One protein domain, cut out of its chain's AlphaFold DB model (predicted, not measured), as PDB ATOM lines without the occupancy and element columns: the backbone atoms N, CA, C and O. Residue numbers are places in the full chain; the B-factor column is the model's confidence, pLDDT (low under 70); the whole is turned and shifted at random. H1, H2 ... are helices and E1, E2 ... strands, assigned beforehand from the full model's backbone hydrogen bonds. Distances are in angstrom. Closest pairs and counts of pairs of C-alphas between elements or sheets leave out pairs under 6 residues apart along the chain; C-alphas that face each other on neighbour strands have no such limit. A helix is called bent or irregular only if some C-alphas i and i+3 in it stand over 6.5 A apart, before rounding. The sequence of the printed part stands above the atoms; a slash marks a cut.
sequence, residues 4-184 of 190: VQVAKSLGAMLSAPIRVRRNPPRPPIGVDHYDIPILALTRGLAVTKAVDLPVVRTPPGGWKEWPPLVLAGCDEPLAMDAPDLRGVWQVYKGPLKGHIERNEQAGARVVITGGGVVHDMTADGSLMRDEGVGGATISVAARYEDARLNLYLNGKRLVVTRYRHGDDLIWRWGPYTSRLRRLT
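This is residues 4 to 184 of the 190 residues of an uncharacterized protein of marine metagenome (UniProt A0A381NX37). The model is a barrel of ten antiparallel strands, curled until its two edge strands, E4 and E5, come side by side, with the helix H1 across one end. Residues 35 to 86, a long stretch with no named element, loop out at the other end near Leu 45 and wind over the outside of E2, E3 and E4. The printed part has 181 residues, with two named helices, H1 and H2, followed by ten strands, E1 to E10; the sheet order is E4 E3 E2 E1 E10 E9 E8 E7 E6 E5. The class is mixed, and the whole is compact and rounded, with a radius of gyration of the C-alphas of 15.6 A and spans of 47 by 34 by 33 A.

H1, residues 4 to 22, begins at C-alpha 4 (94.786, -35.028, 10.843) and is 25.8 A long. It is irregular, with C-alphas 14 and 17 7.2 A apart, and has a kink of 47 degrees near residue 15. H2 is residues 31 to 34. The strands are E1, residues 87 to 93, E2, 100 to 106, E3, 109 to 114, E4, 117 to 122, E5, 124 to 132, E6, 136 to 145 and 26.1 A long, E7, 148 to 153, E8, 157 to 165 and 23.4 A long, E9, 168 to 173, and E10, 176 to 183. E10 ends at C-alpha 183 (75.685, -4.956, -1.264).

The strongly twisted sheet is a folded sheet, bent back on itself: E4 E3 E2 E1 face E9 E8 E7 E6 E5, with E10 as the hinge. E1 to E4 and E5 to E10 are two meanders, each strand the antiparallel neighbour of the one before. E1 and E10 are antiparallel neighbours at 130 degrees, with N 90 and O 181 at 2.9 A. In the hairpin of E3 and E4, N 119 and O 112 are 2.8 A apart. E5 bends by 69 degrees at residue 127 and E6 by 52 degrees at residue 139; in their hairpin N 128 and O 140 are 2.9 A apart. The closest C-alphas of E4 and E5, those of His 119 and Asp 130, are 6.7 A apart. H1 is on the sheet at a height of 9.1 A, over none of the strands, but only just, with 2 of its C-alphas falling on E2 and 2 on E9. H2 only grazes the sheet, with residues 33 to 34; its Tyr 34 and Gly 87 of E1 have C-alphas 5.7 A apart. H1 and H2 are apart. In H1, 13 of 15 O i to N i+4 pairs are within hydrogen-bond range; H2 is too short for one.

The two C-alphas farthest apart, those of Val 4 and Leu 45, are 48.8 A apart. The link from H2 to E1, 52 residues, is long. The printed part has no cut. Its mean pLDDT is 93.8, and residues 4 to 8 are under 70.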
ATOM      1  N   VAL A   4      95.481 -35.798   9.797       61.34
ATOM      2  CA  VAL A   4      94.786 -35.028  10.843       61.34
ATOM      3  C   VAL A   4      94.323 -33.648  10.350       61.34
ATOM      4  O   VAL A   4      93.230 -33.197  10.689       61.34
ATOM      5  N   GLN A   5      95.118 -32.975   9.510       61.84
ATOM      6  CA  GLN A   5      94.742 -31.675   8.941       61.84
ATOM      7  C   GLN A   5      93.599 -31.815   7.930       61.84
ATOM      8  O   GLN A   5      92.710 -30.972   7.909       61.84
ATOM      9  N   VAL A   6      93.584 -32.898   7.145       61.62
ATOM     10  CA  VAL A   6      92.507 -33.188   6.183       61.62
ATOM     11  C   VAL A   6      91.171 -33.375   6.910       61.62
ATOM     12  O   VAL A   6      90.183 -32.743   6.537       61.62
ATOM     13  N   ALA A   7      91.147 -34.180   7.977       60.16
ATOM     14  CA  ALA A   7      89.941 -34.405   8.775       60.16
ATOM     15  C   ALA A   7      89.431 -33.108   9.431       60.16
ATOM     16  O   ALA A   7      88.237 -32.807   9.365       60.16
ATOM     17  N   LYS A   8      90.338 -32.289   9.990       64.62
ATOM     18  CA  LYS A   8      89.999 -30.986  10.585       64.62
ATOM     19  C   LYS A   8      89.410 -30.018   9.555       64.62
ATOM     20  O   LYS A   8      88.395 -29.383   9.833       64.62
ATOM     21  N   SER A   9      90.001 -29.929   8.362       73.38
ATOM     22  CA  SER A   9      89.490 -29.079   7.281       73.38
ATOM     23  C   SER A   9      88.118 -29.529   6.778       73.38
ATOM     24  O   SER A   9      87.262 -28.681   6.532       73.38
ATOM     25  N   LEU A  10      87.868 -30.839   6.680       70.62
ATOM     26  CA  LEU A  10      86.570 -31.368   6.257       70.62
ATOM     27  C   LEU A  10      85.475 -31.114   7.305       70.62
ATOM     28  O   LEU A  10      84.405 -30.618   6.962       70.62
ATOM     29  N   GLY A  11      85.746 -31.382   8.585       74.31
ATOM     30  CA  GLY A  11      84.791 -31.106   9.666       74.31
ATOM     31  C   GLY A  11      84.474 -29.612   9.805       74.31
ATOM     32  O   GLY A  11      83.318 -29.218   9.982       74.31
ATOM     33  N   ALA A  12      85.483 -28.755   9.652       77.56
ATOM     34  CA  ALA A  12      85.298 -27.307   9.659       77.56
ATOM     35  C   ALA A  12      84.523 -26.804   8.423       77.56
ATOM     36  O   ALA A  12      83.713 -25.888   8.545       77.56
ATOM     37  N   MET A  13      84.693 -27.436   7.255       84.75
ATOM     38  CA  MET A  13      83.871 -27.161   6.070       84.75
ATOM     39  C   MET A  13      82.408 -27.541   6.306       84.75
ATOM     40  O   MET A  13      81.511 -26.732   6.077       84.75
ATOM     41  N   LEU A  14      82.154 -28.746   6.819       86.19
ATOM     42  CA  LEU A  14      80.797 -29.235   7.060       86.19
ATOM     43  C   LEU A  14      80.053 -28.420   8.127       86.19
ATOM     44  O   LEU A  14      78.849 -28.208   8.007       86.19
ATOM     45  N   SER A  15      80.761 -27.896   9.129       86.38
ATOM     46  CA  SER A  15      80.176 -27.057  10.188       86.38
ATOM     47  C   SER A  15      80.061 -25.567   9.834       86.38
ATOM     48  O   SER A  15      79.398 -24.825  10.564       86.38
ATOM     49  N   ALA A  16      80.638 -25.109   8.717       88.38
ATOM     50  CA  ALA A  16      80.608 -23.698   8.318       88.38
ATOM     51  C   ALA A  16      79.183 -23.103   8.214       88.38
ATOM     52  O   ALA A  16      78.970 -22.030   8.783       88.38
ATOM     53  N   PRO A  17      78.178 -23.785   7.618       91.69
ATOM     54  CA  PRO A  17      76.783 -23.328   7.638       91.69
ATOM     55  C   PRO A  17      76.247 -23.037   9.043       91.69
ATOM     56  O   PRO A  17      75.599 -22.017   9.275       91.69
ATOM     57  N   ILE A  18      76.532 -23.925  10.001       91.56
ATOM     58  CA  ILE A  18      76.070 -23.793  11.389       91.56
ATOM     59  C   ILE A  18      76.763 -22.604  12.054       91.56
ATOM     60  O   ILE A  18      76.115 -21.826  12.755       91.56
ATOM     61  N   ARG A  19      78.068 -22.431  11.816       89.25
ATOM     62  CA  ARG A  19      78.840 -21.315  12.371       89.25
ATOM     63  C   ARG A  19      78.315 -19.964  11.886       89.25
ATOM     64  O   ARG A  19      78.140 -19.083  12.722       89.25
ATOM     65  N   VAL A  20      78.025 -19.832  10.589       92.44
ATOM     66  CA  VAL A  20      77.452 -18.608   9.999       92.44
ATOM     67  C   VAL A  20      76.072 -18.315  10.587       92.44
ATOM     68  O   VAL A  20      75.804 -17.185  10.969       92.44
ATOM     69  N   ARG A  21      75.210 -19.329  10.742       91.69
ATOM     70  CA  ARG A  21      73.876 -19.143  11.341       91.69
ATOM     71  C   ARG A  21      73.925 -18.730  12.810       91.69
ATOM     72  O   ARG A  21      73.114 -17.920  13.235       91.69
ATOM     73  N   ARG A  22      74.851 -19.301  13.589       92.19
ATOM     74  CA  ARG A  22      75.014 -18.978  15.018       92.19
ATOM     75  C   ARG A  22      75.667 -17.616  15.246       92.19
ATOM     76  O   ARG A  22      75.398 -16.992  16.261       92.19
ATOM     77  N   ASN A  23      76.538 -17.192  14.334       90.19
ATOM     78  CA  ASN A  23      77.281 -15.938  14.421       90.19
ATOM     79  C   ASN A  23      77.237 -15.244  13.051       90.19
ATOM     80  O   ASN A  23      78.211 -15.333  12.295       90.19
ATOM     81  N   PRO A  24      76.102 -14.619  12.694       90.62
ATOM     82  CA  PRO A  24      75.972 -13.941  11.414       90.62
ATOM     83  C   PRO A  24      76.997 -12.799  11.326       90.62
ATOM     84  O   PRO A  24      77.118 -12.013  12.271       90.62
ATOM     85  N   PRO A  25      77.773 -12.707  10.230       93.06
ATOM     86  CA  PRO A  25      78.748 -11.640  10.071       93.06
ATOM     87  C   PRO A  25      78.040 -10.296   9.890       93.06
ATOM     88  O   PRO A  25      76.950 -10.219   9.325       93.06
ATOM     89  N   ARG A  26      78.700  -9.230  10.342       94.19
ATOM     90  CA  ARG A  26      78.283  -7.857  10.052       94.19
ATOM     91  C   ARG A  26      79.003  -7.357   8.798       94.19
ATOM     92  O   ARG A  26      80.187  -7.671   8.633       94.19
ATOM     93  N   PRO A  27      78.323  -6.602   7.927       95.81
ATOM     94  CA  PRO A  27      78.954  -5.990   6.765       95.81
ATOM     95  C   PRO A  27      79.985  -4.923   7.193       95.81
ATOM     96  O   PRO A  27      79.927  -4.445   8.332       95.81
ATOM     97  N   PRO A  28      80.943  -4.558   6.321       96.19
ATOM     98  CA  PRO A  28      81.846  -3.440   6.579       96.19
ATOM     99  C   PRO A  28      81.067  -2.135   6.795       96.19
ATOM    100  O   PRO A  28      80.084  -1.890   6.099       96.19
ATOM    101  N   ILE A  29      81.487  -1.299   7.748       94.44
ATOM    102  CA  ILE A  29      80.789  -0.038   8.069       94.44
ATOM    103  C   ILE A  29      81.243   1.102   7.144       94.44
ATOM    104  O   ILE A  29      80.431   1.945   6.773       94.44
ATOM    105  N   GLY A  30      82.526   1.124   6.771       93.31
ATOM    106  CA  GLY A  30      83.083   2.131   5.867       93.31
ATOM    107  C   GLY A  30      82.459   2.055   4.473       93.31
ATOM    108  O   GLY A  30      82.323   0.969   3.907       93.31
ATOM    109  N   VAL A  31      82.051   3.209   3.938       91.69
ATOM    110  CA  VAL A  31      81.449   3.319   2.596       91.69
ATOM    111  C   VAL A  31      82.456   3.004   1.488       91.69
ATOM    112  O   VAL A  31      82.084   2.442   0.464       91.69
ATOM    113  N   ASP A  32      83.738   3.250   1.753       93.81
ATOM    114  CA  ASP A  32      84.872   2.951   0.879       93.81
ATOM    115  C   ASP A  32      84.945   1.466   0.496       93.81
ATOM    116  O   ASP A  32      85.349   1.119  -0.610       93.81
ATOM    117  N   HIS A  33      84.488   0.563   1.367       96.38
ATOM    118  CA  HIS A  33      84.450  -0.868   1.065       96.38
ATOM    119  C   HIS A  33      83.505  -1.246  -0.083       96.38
ATOM    120  O   HIS A  33      83.645  -2.343  -0.633       96.38
ATOM    121  N   TYR A  34      82.530  -0.393  -0.399       97.12
ATOM    122  CA  TYR A  34      81.502  -0.635  -1.413       97.12
ATOM    123  C   TYR A  34      81.830   0.020  -2.752       97.12
ATOM    124  O   TYR A  34      81.229  -0.346  -3.767       97.12
ATOM    125  N   ASP A  35      82.798   0.935  -2.768       94.75
ATOM    126  CA  ASP A  35      83.241   1.601  -3.980       94.75
ATOM    127  C   ASP A  35      83.892   0.591  -4.932       94.75
ATOM    128  O   ASP A  35      84.734  -0.227  -4.552       94.75
ATOM    129  N   ILE A  36      83.491   0.645  -6.202       95.81
ATOM    130  CA  ILE A  36      84.117  -0.133  -7.270       95.81
ATOM    131  C   ILE A  36      85.121   0.782  -7.972       95.81
ATOM    132  O   ILE A  36      84.693   1.721  -8.648       95.81
ATOM    133  N   PRO A  37      86.441   0.532  -7.854       93.00
ATOM    134  CA  PRO A  37      87.438   1.401  -8.464       93.00
ATOM    135  C   PRO A  37      87.269   1.484  -9.983       93.00
ATOM    136  O   PRO A  37      87.024   0.477 -10.659       93.00
ATOM    137  N   ILE A  38      87.444   2.684 -10.530       94.69
ATOM    138  CA  ILE A  38      87.589   2.877 -11.972       94.69
ATOM    139  C   ILE A  38      89.011   2.455 -12.338       94.69
ATOM    140  O   ILE A  38      89.974   2.960 -11.769       94.69
ATOM    141  N   LEU A  39      89.132   1.512 -13.270       97.06
ATOM    142  CA  LEU A  39      90.425   1.028 -13.746       97.06
ATOM    143  C   LEU A  39      90.841   1.795 -15.000       97.06
ATOM    144  O   LEU A  39      89.998   2.238 -15.784       97.06
ATOM    145  N   ALA A  40      92.146   1.917 -15.208       97.62
ATOM    146  CA  ALA A  40      92.718   2.449 -16.429       97.62
ATOM    147  C   ALA A  40      92.307   1.594 -17.639       97.62
ATOM    148  O   ALA A  40      92.123   0.381 -17.542       97.62
ATOM    149  N   LEU A  41      92.214   2.225 -18.813       96.31
ATOM    150  CA  LEU A  41      91.796   1.546 -20.045       96.31
ATOM    151  C   LEU A  41      92.761   0.423 -20.455       96.31
ATOM    152  O   LEU A  41      92.352  -0.594 -21.010       96.31
ATOM    153  N   THR A  42      94.055   0.619 -20.209       96.38
ATOM    154  CA  THR A  42      95.093  -0.363 -20.518       96.38
ATOM    155  C   THR A  42      96.108  -0.423 -19.389       96.38
ATOM    156  O   THR A  42      96.308   0.541 -18.651       96.38
ATOM    157  N   ARG A  43      96.814  -1.552 -19.291       95.38
ATOM    158  CA  ARG A  43      97.871  -1.753 -18.294       95.38
ATOM    159  C   ARG A  43      98.998  -0.715 -18.383       95.38
ATOM    160  O   ARG A  43      99.619  -0.407 -17.373       95.38
ATOM    161  N   GLY A  44      99.276  -0.190 -19.579       95.88
ATOM    162  CA  GLY A  44     100.301   0.839 -19.787       95.88
ATOM    163  C   GLY A  44      99.904   2.222 -19.263       95.88
ATOM    164  O   GLY A  44     100.783   3.029 -18.992       95.88
ATOM    165  N   LEU A  45      98.600   2.469 -19.101       97.44
ATOM    166  CA  LEU A  45      98.051   3.721 -18.572       97.44
ATOM    167  C   LEU A  45      97.811   3.683 -17.058       97.44
ATOM    168  O   LEU A  45      97.519   4.723 -16.481       97.44
ATOM    169  N   ALA A  46      97.915   2.508 -16.434       97.44
ATOM    170  CA  ALA A  46      97.751   2.353 -14.995       97.44
ATOM    171  C   ALA A  46      98.882   3.065 -14.243       97.44
ATOM    172  O   ALA A  46     100.065   2.804 -14.505       97.44
ATOM    173  N   VAL A  47      98.509   3.935 -13.307       97.06
ATOM    174  CA  VAL A  47      99.436   4.644 -12.419       97.06
ATOM    175  C   VAL A  47      99.974   3.699 -11.348       97.06
ATOM    176  O   VAL A  47     101.179   3.687 -11.101       97.06
ATOM    177  N   THR A  48      99.103   2.879 -10.757       97.44
ATOM    178  CA  THR A  48      99.446   1.941  -9.682       97.44
ATOM    179  C   THR A  48      99.049   0.535 -10.095       97.44
ATOM    180  O   THR A  48      97.864   0.219 -10.246       97.44
ATOM    181  N   LYS A  49     100.034  -0.354 -10.227       97.75
ATOM    182  CA  LYS A  49      99.796  -1.744 -10.617       97.75
ATOM    183  C   LYS A  49      99.637  -2.638  -9.401       97.75
ATOM    184  O   LYS A  49     100.144  -2.362  -8.317       97.75
ATOM    185  N   ALA A  50      98.963  -3.767  -9.587       97.19
ATOM    186  CA  ALA A  50      98.696  -4.716  -8.515       97.19
ATOM    187  C   ALA A  50      99.988  -5.296  -7.915       97.19
ATOM    188  O   ALA A  50     100.002  -5.696  -6.751       97.19
ATOM    189  N   VAL A  51     101.065  -5.338  -8.707       96.44
ATOM    190  CA  VAL A  51     102.403  -5.785  -8.288       96.44
ATOM    191  C   VAL A  51     103.141  -4.771  -7.411       96.44
ATOM    192  O   VAL A  51     104.064  -5.163  -6.704       96.44
ATOM    193  N   ASP A  52     102.728  -3.502  -7.430       97.19
ATOM    194  CA  ASP A  52     103.350  -2.437  -6.637       97.19
ATOM    195  C   ASP A  52     102.838  -2.443  -5.184       97.19
ATOM    196  O   ASP A  52     103.458  -1.870  -4.287       97.19
ATOM    197  N   LEU A  53     101.709  -3.114  -4.933       97.56
ATOM    198  CA  LEU A  53     101.074  -3.206  -3.620       97.56
ATOM    199  C   LEU A  53     101.523  -4.466  -2.859       97.56
ATOM    200  O   LEU A  53     101.635  -5.543  -3.452       97.56
ATOM    201  N   PRO A  54     101.718  -4.402  -1.530       96.50
ATOM    202  CA  PRO A  54     102.195  -5.541  -0.749       96.50
ATOM    203  C   PRO A  54     101.157  -6.664  -0.679       96.50
ATOM    204  O   PRO A  54      99.961  -6.402  -0.559       96.50
ATOM    205  N   VAL A  55     101.612  -7.920  -0.700       95.62
ATOM    206  CA  VAL A  55     100.761  -9.098  -0.450       95.62
ATOM    207  C   VAL A  55     100.460  -9.222   1.040       95.62
ATOM    208  O   VAL A  55     101.373  -9.281   1.866       95.62
ATOM    209  N   VAL A  56      99.178  -9.304   1.385       96.00
ATOM    210  CA  VAL A  56      98.690  -9.416   2.763       96.00
ATOM    211  C   VAL A  56      98.368 -10.870   3.093       96.00
ATOM    212  O   VAL A  56      97.989 -11.669   2.242       96.00
ATOM    213  N   ARG A  57      98.533 -11.249   4.362       93.81
ATOM    214  CA  ARG A  57      98.152 -12.572   4.866       93.81
ATOM    215  C   ARG A  57      97.140 -12.442   5.984       93.81
ATOM    216  O   ARG A  57      97.117 -11.446   6.702       93.81
ATOM    217  N   THR A  58      96.360 -13.500   6.166       94.38
ATOM    218  CA  THR A  58      95.478 -13.618   7.325       94.38
ATOM    219  C   THR A  58      96.301 -13.508   8.619       94.38
ATOM    220  O   THR A  58      97.302 -14.219   8.765       94.38
ATOM    221  N   PRO A  59      95.933 -12.602   9.545       92.75
ATOM    222  CA  PRO A  59      96.634 -12.470  10.816       92.75
ATOM    223  C   PRO A  59      96.390 -13.703  11.704       92.75
ATOM    224  O   PRO A  59      95.344 -14.347  11.585       92.75
ATOM    225  N   PRO A  60      97.305 -14.034  12.636       89.75
ATOM    226  CA  PRO A  60      97.109 -15.142  13.566       89.75
ATOM    227  C   PRO A  60      95.766 -15.050  14.305       89.75
ATOM    228  O   PRO A  60      95.451 -14.041  14.927       89.75
ATOM    229  N   GLY A  61      94.964 -16.117  14.239       87.81
ATOM    230  CA  GLY A  61      93.631 -16.157  14.856       87.81
ATOM    231  C   GLY A  61      92.518 -15.478  14.045       87.81
ATOM    232  O   GLY A  61      91.377 -15.422  14.524       87.81
ATOM    233  N   GLY A  62      92.827 -15.013  12.833       92.00
ATOM    234  CA  GLY A  62      91.910 -14.341  11.921       92.00
ATOM    235  C   GLY A  62      91.581 -12.910  12.340       92.00
ATOM    236  O   GLY A  62      91.643 -12.553  13.522       92.00
ATOM    237  N   TRP A  63      91.196 -12.084  11.370       94.38
ATOM    238  CA  TRP A  63      90.798 -10.703  11.638       94.38
ATOM    239  C   TRP A  63      89.497 -10.647  12.456       94.38
ATOM    240  O   TRP A  63      88.670 -11.565  12.412       94.38
ATOM    241  N   LYS A  64      89.342  -9.582  13.250       93.31
ATOM    242  CA  LYS A  64      88.162  -9.336  14.106       93.31
ATOM    243  C   LYS A  64      87.305  -8.185  13.601       93.31
ATOM    244  O   LYS A  64      86.085  -8.234  13.719       93.31
ATOM    245  N   GLU A  65      87.957  -7.211  12.990       94.19
ATOM    246  CA  GLU A  65      87.348  -6.085  12.298       94.19
ATOM    247  C   GLU A  65      87.714  -6.164  10.819       94.19
ATOM    248  O   GLU A  65      88.723  -6.781  10.460       94.19
ATOM    249  N   TRP A  66      86.874  -5.578   9.967       96.75
ATOM    250  CA  TRP A  66      87.138  -5.542   8.535       96.75
ATOM    251  C   TRP A  66      88.480  -4.845   8.284       96.75
ATOM    252  O   TRP A  66      88.635  -3.689   8.674       96.75
ATOM    253  N   PRO A  67      89.461  -5.525   7.663       97.00
ATOM    254  CA  PRO A  67      90.734  -4.893   7.359       97.00
ATOM    255  C   PRO A  67      90.542  -3.810   6.287       97.00
ATOM    256  O   PRO A  67      89.568  -3.875   5.522       97.00
ATOM    257  N   PRO A  68      91.476  -2.849   6.174       96.31
ATOM    258  CA  PRO A  68      91.462  -1.873   5.089       96.31
ATOM    259  C   PRO A  68      91.486  -2.561   3.716       96.31
ATOM    260  O   PRO A  68      91.794  -3.753   3.598       96.31
ATOM    261  N   LEU A  69      91.119  -1.813   2.676       97.62
ATOM    262  CA  LEU A  69      91.263  -2.251   1.289       97.62
ATOM    263  C   LEU A  69      92.746  -2.502   0.979       97.62
ATOM    264  O   LEU A  69      93.593  -1.646   1.227       97.62
ATOM    265  N   VAL A  70      93.055  -3.684   0.453       97.81
ATOM    266  CA  VAL A  70      94.424  -4.091   0.108       97.81
ATOM    267  C   VAL A  70      94.838  -3.509  -1.239       97.81
ATOM    268  O   VAL A  70      95.991  -3.124  -1.408       97.81
ATOM    269  N   LEU A  71      93.900  -3.423  -2.187       98.12
ATOM    270  CA  LEU A  71      94.125  -2.889  -3.532       98.12
ATOM    271  C   LEU A  71      93.686  -1.424  -3.670       98.12
ATOM    272  O   LEU A  71      93.443  -0.952  -4.781       98.12
ATOM    273  N   ALA A  72      93.571  -0.698  -2.553       95.94
ATOM    274  CA  ALA A  72      93.235   0.722  -2.561       95.94
ATOM    275  C   ALA A  72      94.193   1.513  -3.465       95.94
ATOM    276  O   ALA A  72      95.411   1.397  -3.349       95.94
ATOM    277  N   GLY A  73      93.632   2.323  -4.366       94.75
ATOM    278  CA  GLY A  73      94.404   3.149  -5.296       94.75
ATOM    279  C   GLY A  73      95.028   2.400  -6.478       94.75
ATOM    280  O   GLY A  73      95.675   3.044  -7.300       94.75
ATOM    281  N   CYS A  74      94.838   1.080  -6.597       97.81
ATOM    282  CA  CYS A  74      95.223   0.340  -7.794       97.81
ATOM    283  C   CYS A  74      94.223   0.592  -8.926       97.81
ATOM    284  O   CYS A  74      93.015   0.445  -8.738       97.81
ATOM    285  N   ASP A  75      94.738   0.924 -10.104       97.81
ATOM    286  CA  ASP A  75      93.954   1.200 -11.307       97.81
ATOM    287  C   ASP A  75      94.305   0.251 -12.465       97.81
ATOM    288  O   ASP A  75      93.835   0.437 -13.585       97.81
ATOM    289  N   GLU A  76      95.097  -0.797 -12.226       98.38
ATOM    290  CA  GLU A  76      95.435  -1.771 -13.266       98.38
ATOM    291  C   GLU A  76      94.182  -2.521 -13.759       98.38
ATOM    292  O   GLU A  76      93.498  -3.163 -12.952       98.38
ATOM    293  N   PRO A  77      93.876  -2.501 -15.076       98.25
ATOM    294  CA  PRO A  77      92.721  -3.206 -15.623       98.25
ATOM    295  C   PRO A  77      92.778  -4.695 -15.308       98.25
ATOM    296  O   PRO A  77      93.857  -5.284 -15.217       98.25
ATOM    297  N   LEU A  78      91.606  -5.313 -15.168       98.25
ATOM    298  CA  LEU A  78      91.504  -6.747 -14.914       98.25
ATOM    299  C   LEU A  78      92.201  -7.550 -16.018       98.25
ATOM    300  O   LEU A  78      92.166  -7.185 -17.196       98.25
ATOM    301  N   ALA A  79      92.836  -8.654 -15.624       96.62
ATOM    302  CA  ALA A  79      93.449  -9.584 -16.558       96.62
ATOM    303  C   ALA A  79      92.416 -10.157 -17.542       96.62
ATOM    304  O   ALA A  79      91.214 -10.191 -17.273       96.62
ATOM    305  N   MET A  80      92.909 -10.654 -18.676       91.94
ATOM    306  CA  MET A  80      92.091 -11.402 -19.628       91.94
ATOM    307  C   MET A  80      91.377 -12.563 -18.919       91.94
ATOM    308  O   MET A  80      91.933 -13.167 -18.003       91.94
ATOM    309  N   ASP A  81      90.133 -12.826 -19.316       91.62
ATOM    310  CA  ASP A  81      89.244 -13.847 -18.741       91.62
ATOM    311  C   ASP A  81      88.896 -13.684 -17.255       91.62
ATOM    312  O   ASP A  81      88.160 -14.505 -16.702       91.62
ATOM    313  N   ALA A  82      89.356 -12.619 -16.592       97.75
ATOM    314  CA  ALA A  82      88.938 -12.321 -15.234       97.75
ATOM    315  C   ALA A  82      87.468 -11.866 -15.234       97.75
ATOM    316  O   ALA A  82      87.141 -10.836 -15.831       97.75
ATOM    317  N   PRO A  83      86.556 -12.575 -14.545       97.69
ATOM    318  CA  PRO A  83      85.244 -12.013 -14.277       97.69
ATOM    319  C   PRO A  83      85.382 -10.826 -13.322       97.69
ATOM    320  O   PRO A  83      86.193 -10.860 -12.391       97.69
ATOM    321  N   ASP A  84      84.529  -9.817 -13.493       97.94
ATOM    322  CA  ASP A  84      84.400  -8.746 -12.508       97.94
ATOM    323  C   ASP A  84      83.612  -9.250 -11.290       97.94
ATOM    324  O   ASP A  84      82.382  -9.338 -11.292       97.94
ATOM    325  N   LEU A  85      84.348  -9.635 -10.253       98.62
ATOM    326  CA  LEU A  85      83.862 -10.096  -8.956       98.62
ATOM    327  C   LEU A  85      83.970  -9.011  -7.884       98.62
ATOM    328  O   LEU A  85      83.639  -9.304  -6.734       98.62
ATOM    329  N   ARG A  86      84.439  -7.800  -8.219       98.56
ATOM    330  CA  ARG A  86      84.724  -6.731  -7.249       98.56
ATOM    331  C   ARG A  86      83.489  -6.388  -6.428       98.56
ATOM    332  O   ARG A  86      82.379  -6.533  -6.930       98.56
ATOM    333  N   GLY A  87      83.665  -5.913  -5.199       98.19
ATOM    334  CA  GLY A  87      82.600  -5.415  -4.324       98.19
ATOM    335  C   GLY A  87      82.321  -6.291  -3.105       98.19
ATOM    336  O   GLY A  87      82.989  -7.300  -2.866       98.19
ATOM    337  N   VAL A  88      81.316  -5.890  -2.324       98.62
ATOM    338  CA  VAL A  88      80.849  -6.619  -1.139       98.62
ATOM    339  C   VAL A  88      79.656  -7.495  -1.512       98.62
ATOM    340  O   VAL A  88      78.711  -7.047  -2.160       98.62
ATOM    341  N   TRP A  89      79.691  -8.751  -1.087       98.62
ATOM    342  CA  TRP A  89      78.749  -9.788  -1.483       98.62
ATOM    343  C   TRP A  89      78.180 -10.500  -0.264       98.62
ATOM    344  O   TRP A  89      78.934 -10.926   0.605       98.62
ATOM    345  N   GLN A  90      76.863 -10.705  -0.225       98.31
ATOM    346  CA  GLN A  90      76.194 -11.484   0.821       98.31
ATOM    347  C   GLN A  90      75.526 -12.721   0.226       98.31
ATOM    348  O   GLN A  90      74.725 -12.612  -0.705       98.31
ATOM    349  N   VAL A  91      75.775 -13.899   0.803       98.38
ATOM    350  CA  VAL A  91      75.045 -15.123   0.449       98.38
ATOM    351  C   VAL A  91      73.586 -14.984   0.879       98.38
ATOM    352  O   VAL A  91      73.276 -15.048   2.069       98.38
ATOM    353  N   TYR A  92      72.676 -14.877  -0.087       97.56
ATOM    354  CA  TYR A  92      71.233 -14.830   0.171       97.56
ATOM    355  C   TYR A  92      70.561 -16.200  -0.018       97.56
ATOM    356  O   TYR A  92      69.516 -16.468   0.583       97.56
ATOM    357  N   LYS A  93      71.176 -17.100  -0.804       97.62
ATOM    358  CA  LYS A  93      70.679 -18.459  -1.075       97.62
ATOM    359  C   LYS A  93      71.810 -19.488  -1.039       97.62
ATOM    360  O   LYS A  93      72.850 -19.300  -1.661       97.62
ATOM    361  N   GLY A  94      71.569 -20.607  -0.357       96.31
ATOM    362  CA  GLY A  94      72.504 -21.730  -0.234       96.31
ATOM    363  C   GLY A  94      72.884 -22.043   1.220       96.31
ATOM    364  O   GLY A  94      72.413 -21.373   2.143       96.31
ATOM    365  N   PRO A  95      73.728 -23.065   1.449       94.38
ATOM    366  CA  PRO A  95      74.089 -23.523   2.795       94.38
ATOM    367  C   PRO A  95      74.749 -22.443   3.659       94.38
ATOM    368  O   PRO A  95      74.534 -22.417   4.868       94.38
ATOM    369  N   LEU A  96      75.495 -21.524   3.040       95.38
ATOM    370  CA  LEU A  96      76.202 -20.439   3.727       95.38
ATOM    371  C   LEU A  96      75.413 -19.124   3.787       95.38
ATOM    372  O   LEU A  96      76.030 -18.066   3.884       95.38
ATOM    373  N   LYS A  97      74.072 -19.165   3.723       96.88
ATOM    374  CA  LYS A  97      73.223 -17.965   3.847       96.88
ATOM    375  C   LYS A  97      73.651 -17.102   5.041       96.88
ATOM    376  O   LYS A  97      73.787 -17.615   6.149       96.88
ATOM    377  N   GLY A  98      73.847 -15.810   4.787       96.00
ATOM    378  CA  GLY A  98      74.343 -14.825   5.745       96.00
ATOM    379  C   GLY A  98      75.846 -14.558   5.658       96.00
ATOM    380  O   GLY A  98      76.284 -13.531   6.154       96.00
ATOM    381  N   HIS A  99      76.645 -15.419   5.012       96.88
ATOM    382  CA  HIS A  99      78.070 -15.148   4.796       96.88
ATOM    383  C   HIS A  99      78.268 -13.874   3.963       96.88
ATOM    384  O   HIS A  99      77.519 -13.647   3.013       96.88
ATOM    385  N   ILE A 100      79.290 -13.090   4.311       97.94
ATOM    386  CA  ILE A 100      79.685 -11.872   3.602       97.94
ATOM    387  C   ILE A 100      81.158 -11.992   3.203       97.94
ATOM    388  O   ILE A 100      81.991 -12.353   4.042       97.94
ATOM    389  N   GLU A 101      81.461 -11.665   1.947       98.19
ATOM    390  CA  GLU A 101      82.826 -11.507   1.432       98.19
ATOM    391  C   GLU A 101      82.993 -10.152   0.729       98.19
ATOM    392  O   GLU A 101      82.072  -9.667   0.073       98.19
ATOM    393  N   ARG A 102      84.171  -9.539   0.875       98.50
ATOM    394  CA  ARG A 102      84.629  -8.400   0.071       98.50
ATOM    395  C   ARG A 102      85.670  -8.899  -0.917       98.50
ATOM    396  O   ARG A 102      86.665  -9.493  -0.500       98.50
ATOM    397  N   ASN A 103      85.448  -8.614  -2.191       98.75
ATOM    398  CA  ASN A 103      86.323  -9.002  -3.282       98.75
ATOM    399  C   ASN A 103      86.944  -7.744  -3.898       98.75
ATOM    400  O   ASN A 103      86.233  -6.847  -4.349       98.75
ATOM    401  N   GLU A 104      88.267  -7.689  -3.938       98.69
ATOM    402  CA  GLU A 104      89.046  -6.643  -4.603       98.69
ATOM    403  C   GLU A 104      89.795  -7.290  -5.773       98.69
ATOM    404  O   GLU A 104      90.305  -8.402  -5.628       98.69
ATOM    405  N   GLN A 105      89.856  -6.637  -6.935       98.44
ATOM    406  CA  GLN A 105      90.587  -7.147  -8.100       98.44
ATOM    407  C   GLN A 105      91.256  -6.012  -8.870       98.44
ATOM    408  O   GLN A 105      90.641  -4.969  -9.087       98.44
ATOM    409  N   ALA A 106      92.480  -6.271  -9.323       98.00
ATOM    410  CA  ALA A 106      93.222  -5.444 -10.265       98.00
ATOM    411  C   ALA A 106      94.284  -6.309 -10.958       98.00
ATOM    412  O   ALA A 106      94.910  -7.161 -10.313       98.00
ATOM    413  N   GLY A 107      94.474  -6.144 -12.268       97.81
ATOM    414  CA  GLY A 107      95.326  -7.054 -13.039       97.81
ATOM    415  C   GLY A 107      94.918  -8.521 -12.854       97.81
ATOM    416  O   GLY A 107      93.736  -8.874 -12.889       97.81
ATOM    417  N   ALA A 108      95.904  -9.390 -12.619       97.75
ATOM    418  CA  ALA A 108      95.677 -10.799 -12.283       97.75
ATOM    419  C   ALA A 108      95.399 -11.034 -10.784       97.75
ATOM    420  O   ALA A 108      95.148 -12.168 -10.376       97.75
ATOM    421  N   ARG A 109      95.467  -9.999  -9.943       98.25
ATOM    422  CA  ARG A 109      95.368 -10.128  -8.488       98.25
ATOM    423  C   ARG A 109      93.917 -10.087  -8.027       98.25
ATOM    424  O   ARG A 109      93.099  -9.337  -8.559       98.25
ATOM    425  N   VAL A 110      93.608 -10.895  -7.019       98.56
ATOM    426  CA  VAL A 110      92.318 -10.925  -6.336       98.56
ATOM    427  C   VAL A 110      92.527 -11.066  -4.836       98.56
ATOM    428  O   VAL A 110      93.258 -11.944  -4.379       98.56
ATOM    429  N   VAL A 111      91.853 -10.212  -4.071       98.62
ATOM    430  CA  VAL A 111      91.831 -10.271  -2.610       98.62
ATOM    431  C   VAL A 111      90.408 -10.547  -2.156       98.62
ATOM    432  O   VAL A 111      89.500  -9.771  -2.440       98.62
ATOM    433  N   ILE A 112      90.207 -11.666  -1.465       98.50
ATOM    434  CA  ILE A 112      88.907 -12.079  -0.928       98.50
ATOM    435  C   ILE A 112      88.989 -12.047   0.588       98.50
ATOM    436  O   ILE A 112      89.698 -12.847   1.202       98.50
ATOM    437  N   THR A 113      88.236 -11.137   1.195       98.19
ATOM    438  CA  THR A 113      88.175 -10.966   2.644       98.19
ATOM    439  C   THR A 113      86.815 -11.416   3.160       98.19
ATOM    440  O   THR A 113      85.788 -10.863   2.779       98.19
ATOM    441  N   GLY A 114      86.785 -12.413   4.045       95.94
ATOM    442  CA  GLY A 114      85.536 -12.950   4.587       95.94
ATOM    443  C   GLY A 114      85.769 -13.978   5.690       95.94
ATOM    444  O   GLY A 114      86.782 -14.670   5.719       95.94
ATOM    445  N   GLY A 115      84.831 -14.086   6.634       91.62
ATOM    446  CA  GLY A 115      84.863 -15.131   7.668       91.62
ATOM    447  C   GLY A 115      86.104 -15.134   8.578       91.62
ATOM    448  O   GLY A 115      86.452 -16.191   9.107       91.62
ATOM    449  N   GLY A 116      86.765 -13.985   8.760       93.31
ATOM    450  CA  GLY A 116      88.007 -13.861   9.532       93.31
ATOM    451  C   GLY A 116      89.290 -14.148   8.741       93.31
ATOM    452  O   GLY A 116      90.366 -14.113   9.330       93.31
ATOM    453  N   VAL A 117      89.194 -14.415   7.434       94.56
ATOM    454  CA  VAL A 117      90.320 -14.741   6.545       94.56
ATOM    455  C   VAL A 117      90.482 -13.666   5.461       94.56
ATOM    456  O   VAL A 117      89.501 -13.042   5.048       94.56
ATOM    457  N   VAL A 118      91.723 -13.439   5.037       97.25
ATOM    458  CA  VAL A 118      92.116 -12.684   3.839       97.25
ATOM    459  C   VAL A 118      92.863 -13.640   2.911       97.25
ATOM    460  O   VAL A 118      93.946 -14.118   3.260       97.25
ATOM    461  N   HIS A 119      92.281 -13.907   1.745       97.25
ATOM    462  CA  HIS A 119      92.912 -14.637   0.652       97.25
ATOM    463  C   HIS A 119      93.432 -13.630  -0.371       97.25
ATOM    464  O   HIS A 119      92.650 -13.110  -1.163       97.25
ATOM    465  N   ASP A 120      94.728 -13.345  -0.345       97.88
ATOM    466  CA  ASP A 120      95.394 -12.457  -1.299       97.88
ATOM    467  C   ASP A 120      96.177 -13.301  -2.307       97.88
ATOM    468  O   ASP A 120      97.125 -14.003  -1.943       97.88
ATOM    469  N   MET A 121      95.708 -13.321  -3.554       97.50
ATOM    470  CA  MET A 121      96.138 -14.287  -4.561       97.50
ATOM    471  C   MET A 121      96.397 -13.614  -5.905       97.50
ATOM    472  O   MET A 121      95.617 -12.776  -6.356       97.50
ATOM    473  N   THR A 122      97.431 -14.072  -6.607       97.75
ATOM    474  CA  THR A 122      97.647 -13.780  -8.029       97.75
ATOM    475  C   THR A 122      97.150 -14.957  -8.864       97.75
ATOM    476  O   THR A 122      97.571 -16.095  -8.665       97.75
ATOM    477  N   ALA A 123      96.228 -14.707  -9.790       97.88
ATOM    478  CA  ALA A 123      95.582 -15.731 -10.605       97.88
ATOM    479  C   ALA A 123      96.382 -16.095 -11.873       97.88
ATOM    480  O   ALA A 123      95.825 -16.157 -12.967       97.88
ATOM    481  N   ASP A 124      97.687 -16.336 -11.727       95.44
ATOM    482  CA  ASP A 124      98.616 -16.708 -12.808       95.44
ATOM    483  C   ASP A 124      98.948 -18.215 -12.840       95.44
ATOM    484  O   ASP A 124      99.765 -18.679 -13.634       95.44
ATOM    485  N   GLY A 125      98.316 -19.001 -11.964       96.25
ATOM    486  CA  GLY A 125      98.546 -20.435 -11.825       96.25
ATOM    487  C   GLY A 125      99.768 -20.825 -10.989       96.25
ATOM    488  O   GLY A 125      99.977 -22.027 -10.794       96.25
ATOM    489  N   SER A 126     100.540 -19.867 -10.467       96.19
ATOM    490  CA  SER A 126     101.641 -20.137  -9.542       96.19
ATOM    491  C   SER A 126     101.133 -20.633  -8.181       96.19
ATOM    492  O   SER A 126     100.009 -20.354  -7.756       96.19
ATOM    493  N   LEU A 127     101.953 -21.432  -7.490       96.62
ATOM    494  CA  LEU A 127     101.620 -21.927  -6.155       96.62
ATOM    495  C   LEU A 127     101.939 -20.874  -5.097       96.62
ATOM    496  O   LEU A 127     103.083 -20.454  -4.943       96.62
ATOM    497  N   MET A 128     100.938 -20.548  -4.291       95.38
ATOM    498  CA  MET A 128     101.044 -19.614  -3.179       95.38
ATOM    499  C   MET A 128     100.699 -20.306  -1.864       95.38
ATOM    500  O   MET A 128      99.973 -21.303  -1.828       95.38
ATOM    501  N   ARG A 129     101.238 -19.777  -0.765       93.38
ATOM    502  CA  ARG A 129     100.867 -20.186   0.592       93.38
ATOM    503  C   ARG A 129      99.662 -19.371   1.041       93.38
ATOM    504  O   ARG A 129      99.743 -18.148   1.048       93.38
ATOM    505  N   ASP A 130      98.623 -20.052   1.503       92.00
ATOM    506  CA  ASP A 130      97.368 -19.431   1.930       92.00
ATOM    507  C   ASP A 130      96.824 -20.084   3.215       92.00
ATOM    508  O   ASP A 130      97.337 -21.113   3.683       92.00
ATOM    509  N   GLU A 131      95.799 -19.473   3.807       89.62
ATOM    510  CA  GLU A 131      95.074 -20.001   4.954       89.62
ATOM    511  C   GLU A 131      93.825 -20.772   4.516       89.62
ATOM    512  O   GLU A 131      92.849 -20.246   3.998       89.62
ATOM    513  N   GLY A 132      93.854 -22.074   4.759       83.50
ATOM    514  CA  GLY A 132      92.726 -22.965   4.610       83.50
ATOM    515  C   GLY A 132      91.836 -23.001   5.846       83.50
ATOM    516  O   GLY A 132      92.160 -22.549   6.946       83.50
ATOM    517  N   VAL A 133      90.693 -23.647   5.667       77.38
ATOM    518  CA  VAL A 133      89.651 -23.746   6.686       77.38
ATOM    519  C   VAL A 133      90.178 -24.400   7.968       77.38
ATOM    520  O   VAL A 133      90.833 -25.446   7.939       77.38
ATOM    521  N   GLY A 134      89.854 -23.779   9.108       74.31
ATOM    522  CA  GLY A 134      90.305 -24.214  10.432       74.31
ATOM    523  C   GLY A 134      91.734 -23.785  10.791       74.31
ATOM    524  O   GLY A 134      92.319 -24.392  11.696       74.31
ATOM    525  N   GLY A 135      92.284 -22.785  10.088       80.31
ATOM    526  CA  GLY A 135      93.625 -22.227  10.307       80.31
ATOM    527  C   GLY A 135      94.747 -23.083   9.718       80.31
ATOM    528  O   GLY A 135      95.884 -23.042  10.186       80.31
ATOM    529  N   ALA A 136      94.432 -23.946   8.750       83.44
ATOM    530  CA  ALA A 136      95.430 -24.803   8.123       83.44
ATOM    531  C   ALA A 136      96.264 -23.989   7.131       83.44
ATOM    532  O   ALA A 136      95.717 -23.286   6.299       83.44
ATOM    533  N   THR A 137      97.586 -24.131   7.140       88.56
ATOM    534  CA  THR A 137      98.390 -23.636   6.016       88.56
ATOM    535  C   THR A 137      98.192 -24.549   4.807       88.56
ATOM    536  O   THR A 137      98.424 -25.757   4.910       88.56
ATOM    537  N   ILE A 138      97.802 -23.976   3.671       90.25
ATOM    538  CA  ILE A 138      97.603 -24.688   2.406       90.25
ATOM    539  C   ILE A 138      98.471 -24.094   1.295       90.25
ATOM    540  O   ILE A 138      98.985 -22.984   1.414       90.25
ATOM    541  N   SER A 139      98.635 -24.860   0.216       93.88
ATOM    542  CA  SER A 139      99.198 -24.371  -1.040       93.88
ATOM    543  C   SER A 139      98.092 -24.323  -2.087       93.88
ATOM    544  O   SER A 139      97.378 -25.314  -2.265       93.88
ATOM    545  N   VAL A 140      97.915 -23.181  -2.744       95.31
ATOM    546  CA  VAL A 140      96.834 -22.930  -3.707       95.31
ATOM    547  C   VAL A 140      97.411 -22.270  -4.949       95.31
ATOM    548  O   VAL A 140      98.274 -21.407  -4.837       95.31
ATOM    549  N   ALA A 141      96.918 -22.669  -6.120       97.75
ATOM    550  CA  ALA A 141      97.066 -21.904  -7.353       97.75
ATOM    551  C   ALA A 141      95.712 -21.300  -7.730       97.75
ATOM    552  O   ALA A 141      94.709 -22.020  -7.759       97.75
ATOM    553  N   ALA A 142      95.687 -20.004  -8.018       98.12
ATOM    554  CA  ALA A 142      94.517 -19.314  -8.545       98.12
ATOM    555  C   ALA A 142      94.649 -19.165 -10.063       98.12
ATOM    556  O   ALA A 142      95.754 -18.960 -10.565       98.12
ATOM    557  N   ARG A 143      93.541 -19.281 -10.794       98.25
ATOM    558  CA  ARG A 143      93.492 -19.064 -12.246       98.25
ATOM    559  C   ARG A 143      92.188 -18.397 -12.642       98.25
ATOM    560  O   ARG A 143      91.144 -18.713 -12.063       98.25
ATOM    561  N   TYR A 144      92.261 -17.526 -13.639       98.38
ATOM    562  CA  TYR A 144      91.093 -17.109 -14.398       98.38
ATOM    563  C   TYR A 144      90.938 -18.014 -15.620       98.38
ATOM    564  O   TYR A 144      91.867 -18.147 -16.408       98.38
ATOM    565  N   GLU A 145      89.798 -18.692 -15.726       96.88
ATOM    566  CA  GLU A 145      89.496 -19.661 -16.786       96.88
ATOM    567  C   GLU A 145      88.003 -19.537 -17.128       96.88
ATOM    568  O   GLU A 145      87.159 -19.637 -16.233       96.88
ATOM    569  N   ASP A 146      87.662 -19.298 -18.396       96.06
ATOM    570  CA  ASP A 146      86.276 -19.201 -18.891       96.06
ATOM    571  C   ASP A 146      85.386 -18.210 -18.109       96.06
ATOM    572  O   ASP A 146      84.251 -18.531 -17.739       96.06
ATOM    573  N   ALA A 147      85.901 -17.010 -17.811       97.38
ATOM    574  CA  ALA A 147      85.229 -16.011 -16.968       97.38
ATOM    575  C   ALA A 147      84.913 -16.514 -15.541       97.38
ATOM    576  O   ALA A 147      83.893 -16.166 -14.933       97.38
ATOM    577  N   ARG A 148      85.797 -17.347 -14.976       98.44
ATOM    578  CA  ARG A 148      85.708 -17.874 -13.605       98.44
ATOM    579  C   ARG A 148      87.030 -17.701 -12.882       98.44
ATOM    580  O   ARG A 148      88.084 -17.915 -13.458       98.44
ATOM    581  N   LEU A 149      86.965 -17.420 -11.585       98.69
ATOM    582  CA  LEU A 149      88.092 -17.586 -10.674       98.69
ATOM    583  C   LEU A 149      88.069 -19.006 -10.100       98.69
ATOM    584  O   LEU A 149      87.162 -19.351  -9.337       98.69
ATOM    585  N   ASN A 150      89.081 -19.803 -10.424       98.19
ATOM    586  CA  ASN A 150      89.256 -21.173  -9.952       98.19
ATOM    587  C   ASN A 150      90.449 -21.271  -8.996       98.19
ATOM    588  O   ASN A 150      91.532 -20.771  -9.293       98.19
ATOM    589  N   LEU A 151      90.263 -21.951  -7.860       97.31
ATOM    590  CA  LEU A 151      91.338 -22.243  -6.910       97.31
ATOM    591  C   LEU A 151      91.632 -23.740  -6.870       97.31
ATOM    592  O   LEU A 151      90.760 -24.562  -6.559       97.31
ATOM    593  N   TYR A 152      92.893 -24.074  -7.120       95.44
ATOM    594  CA  TYR A 152      93.408 -25.431  -7.168       95.44
ATOM    595  C   TYR A 152      94.294 -25.711  -5.956       95.44
ATOM    596  O   TYR A 152      95.397 -25.176  -5.827       95.44
ATOM    597  N   LEU A 153      93.851 -26.611  -5.080       92.62
ATOM    598  CA  LEU A 153      94.647 -27.071  -3.948       92.62
ATOM    599  C   LEU A 153      95.860 -27.865  -4.455       92.62
ATOM    600  O   LEU A 153      95.716 -28.823  -5.225       92.62
ATOM    601  N   ASN A 154      97.052 -27.459  -4.017       92.38
ATOM    602  CA  ASN A 154      98.361 -27.926  -4.485       92.38
ATOM    603  C   ASN A 154      98.506 -27.884  -6.021       92.38
ATOM    604  O   ASN A 154      99.191 -28.730  -6.594       92.38
ATOM    605  N   GLY A 155      97.794 -26.967  -6.691       91.81
ATOM    606  CA  GLY A 155      97.827 -26.800  -8.149       91.81
ATOM    607  C   GLY A 155      97.153 -27.918  -8.949       91.81
ATOM    608  O   GLY A 155      97.321 -27.975 -10.162       91.81
ATOM    609  N   LYS A 156      96.417 -28.825  -8.291       92.19
ATOM    610  CA  LYS A 156      95.839 -30.018  -8.939       92.19
ATOM    611  C   LYS A 156      94.333 -30.128  -8.763       92.19
ATOM    612  O   LYS A 156      93.605 -30.323  -9.727       92.19
ATOM    613  N   ARG A 157      93.845 -30.033  -7.525       92.88
ATOM    614  CA  ARG A 157      92.434 -30.295  -7.216       92.88
ATOM    615  C   ARG A 157      91.652 -28.992  -7.168       92.88
ATOM    616  O   ARG A 157      91.867 -28.213  -6.245       92.88
ATOM    617  N   LEU A 158      90.715 -28.794  -8.092       94.50
ATOM    618  CA  LEU A 158      89.765 -27.684  -8.027       94.50
ATOM    619  C   LEU A 158      88.912 -27.801  -6.756       94.50
ATOM    620  O   LEU A 158      88.259 -28.822  -6.528       94.50
ATOM    621  N   VAL A 159      88.952 -26.778  -5.906       93.25
ATOM    622  CA  VAL A 159      88.247 -26.767  -4.609       93.25
ATOM    623  C   VAL A 159      87.295 -25.591  -4.451       93.25
ATOM    624  O   VAL A 159      86.350 -25.682  -3.661       93.25
ATOM    625  N   VAL A 160      87.529 -24.507  -5.190       96.50
ATOM    626  CA  VAL A 160      86.690 -23.311  -5.180       96.50
ATOM    627  C   VAL A 160      86.542 -22.777  -6.594       96.50
ATOM    628  O   VAL A 160      87.527 -22.690  -7.322       96.50
ATOM    629  N   THR A 161      85.326 -22.366  -6.938       98.38
ATOM    630  CA  THR A 161      85.041 -21.614  -8.161       98.38
ATOM    631  C   THR A 161      84.161 -20.420  -7.815       98.38
ATOM    632  O   THR A 161      83.157 -20.579  -7.114       98.38
ATOM    633  N   ARG A 162      84.507 -19.236  -8.326       98.69
ATOM    634  CA  ARG A 162      83.677 -18.027  -8.279       98.69
ATOM    635  C   ARG A 162      83.442 -17.485  -9.681       98.69
ATOM    636  O   ARG A 162      84.365 -17.458 -10.486       98.69
ATOM    637  N   TYR A 163      82.214 -17.080  -9.982       98.69
ATOM    638  CA  TYR A 163      81.852 -16.529 -11.290       98.69
ATOM    639  C   TYR A 163      80.566 -15.708 -11.215       98.69
ATOM    640  O   TYR A 163      79.824 -15.793 -10.235       98.69
ATOM    641  N   ARG A 164      80.300 -14.921 -12.257       98.44
ATOM    642  CA  ARG A 164      79.085 -14.111 -12.389       98.44
ATOM    643  C   ARG A 164      77.971 -14.898 -13.074       98.44
ATOM    644  O   ARG A 164      78.222 -15.649 -14.011       98.44
ATOM    645  N   HIS A 165      76.739 -14.722 -12.613       98.06
ATOM    646  CA  HIS A 165      75.544 -15.249 -13.269       98.06
ATOM    647  C   HIS A 165      74.413 -14.221 -13.151       98.06
ATOM    648  O   HIS A 165      73.702 -14.178 -12.144       98.06
ATOM    649  N   GLY A 166      74.277 -13.377 -14.177       97.12
ATOM    650  CA  GLY A 166      73.492 -12.146 -14.080       97.12
ATOM    651  C   GLY A 166      74.077 -11.230 -13.003       97.12
ATOM    652  O   GLY A 166      75.295 -11.035 -12.934       97.12
ATOM    653  N   ASP A 167      73.220 -10.739 -12.112       96.69
ATOM    654  CA  ASP A 167      73.627  -9.877 -10.998       96.69
ATOM    655  C   ASP A 167      74.244 -10.646  -9.818       96.69
ATOM    656  O   ASP A 167      74.918 -10.052  -8.966       96.69
ATOM    657  N   ASP A 168      74.112 -11.972  -9.801       98.38
ATOM    658  CA  ASP A 168      74.615 -12.818  -8.722       98.38
ATOM    659  C   ASP A 168      76.097 -13.163  -8.898       98.38
ATOM    660  O   ASP A 168      76.576 -13.473  -9.995       98.38
ATOM    661  N   LEU A 169      76.825 -13.199  -7.780       98.69
ATOM    662  CA  LEU A 169      78.071 -13.949  -7.682       98.69
ATOM    663  C   LEU A 169      77.726 -15.373  -7.248       98.69
ATOM    664  O   LEU A 169      77.027 -15.594  -6.258       98.69
ATOM    665  N   ILE A 170      78.224 -16.357  -7.985       98.69
ATOM    666  CA  ILE A 170      78.108 -17.764  -7.623       98.69
ATOM    667  C   ILE A 170      79.418 -18.207  -7.002       98.69
ATOM    668  O   ILE A 170      80.469 -18.110  -7.632       98.69
ATOM    669  N   TRP A 171      79.343 -18.745  -5.789       98.44
ATOM    670  CA  TRP A 171      80.483 -19.318  -5.088       98.44
ATOM    671  C   TRP A 171      80.256 -20.808  -4.851       98.44
ATOM    672  O   TRP A 171      79.310 -21.217  -4.171       98.44
ATOM    673  N   ARG A 172      81.133 -21.630  -5.427       97.56
ATOM    674  CA  ARG A 172      81.192 -23.074  -5.199       97.56
ATOM    675  C   ARG A 172      82.375 -23.384  -4.303       97.56
ATOM    676  O   ARG A 172      83.494 -22.984  -4.615       97.56
ATOM    677  N   TRP A 173      82.137 -24.120  -3.228       93.06
ATOM    678  CA  TRP A 173      83.173 -24.558  -2.300       93.06
ATOM    679  C   TRP A 173      82.835 -25.940  -1.751       93.06
ATOM    680  O   TRP A 173      81.847 -26.122  -1.038       93.06
ATOM    681  N   GLY A 174      83.647 -26.935  -2.120       85.38
ATOM    682  CA  GLY A 174      83.347 -28.335  -1.820       85.38
ATOM    683  C   GLY A 174      81.954 -28.740  -2.342       85.38
ATOM    684  O   GLY A 174      81.680 -28.529  -3.525       85.38
ATOM    685  N   PRO A 175      81.065 -29.306  -1.500       86.06
ATOM    686  CA  PRO A 175      79.708 -29.685  -1.907       86.06
ATOM    687  C   PRO A 175      78.738 -28.493  -1.991       86.06
ATOM    688  O   PRO A 175      77.597 -28.655  -2.418       86.06
ATOM    689  N   TYR A 176      79.145 -27.300  -1.552       93.75
ATOM    690  CA  TYR A 176      78.248 -26.161  -1.433       93.75
ATOM    691  C   TYR A 176      78.269 -25.287  -2.676       93.75
ATOM    692  O   TYR A 176      79.323 -24.970  -3.222       93.75
ATOM    693  N   THR A 177      77.076 -24.858  -3.077       97.25
ATOM    694  CA  THR A 177      76.876 -23.768  -4.029       97.25
ATOM    695  C   THR A 177      76.057 -22.688  -3.342       97.25
ATOM    696  O   THR A 177      74.969 -22.952  -2.825       97.25
ATOM    697  N   SER A 178      76.598 -21.479  -3.335       98.00
ATOM    698  CA  SER A 178      76.010 -20.295  -2.727       98.00
ATOM    699  C   SER A 178      75.781 -19.243  -3.805       98.00
ATOM    700  O   SER A 178      76.637 -19.042  -4.667       98.00
ATOM    701  N   ARG A 179      74.631 -18.569  -3.745       98.56
ATOM    702  CA  ARG A 179      74.358 -17.368  -4.538       98.56
ATOM    703  C   ARG A 179      74.471 -16.145  -3.659       98.56
ATOM    704  O   ARG A 179      73.861 -16.092  -2.584       98.56
ATOM    705  N   LEU A 180      75.257 -15.194  -4.129       98.69
ATOM    706  CA  LEU A 180      75.544 -13.963  -3.438       98.69
ATOM    707  C   LEU A 180      74.993 -12.794  -4.238       98.69
ATOM    708  O   LEU A 180      75.187 -12.717  -5.449       98.69
ATOM    709  N   ARG A 181      74.346 -11.875  -3.531       98.12
ATOM    710  CA  ARG A 181      73.902 -10.593  -4.071       98.12
ATOM    711  C   ARG A 181      74.886  -9.515  -3.643       98.12
ATOM    712  O   ARG A 181      75.486  -9.623  -2.569       98.12
ATOM    713  N   ARG A 182      75.053  -8.509  -4.492       97.81
ATOM    714  CA  ARG A 182      75.917  -7.364  -4.213       97.81
ATOM    715  C   ARG A 182      75.273  -6.504  -3.127       97.81
ATOM    716  O   ARG A 182      74.064  -6.295  -3.169       97.81
ATOM    717  N   LEU A 183      76.069  -6.021  -2.186       97.75
ATOM    718  CA  LEU A 183      75.685  -4.956  -1.264       97.75
ATOM    719  C   LEU A 183      76.252  -3.632  -1.785       97.75
ATOM    720  O   LEU A 183      77.352  -3.623  -2.341       97.75
ATOM    721  N   THR A 184      75.521  -2.535  -1.604       95.38
ATOM    722  CA  THR A 184      75.950  -1.180  -1.997       95.38
ATOM    723  C   THR A 184      76.196  -0.261  -0.802       95.38
ATOM    724  O   THR A 184      76.875   0.749  -0.939       95.38
TER     725      THR A 184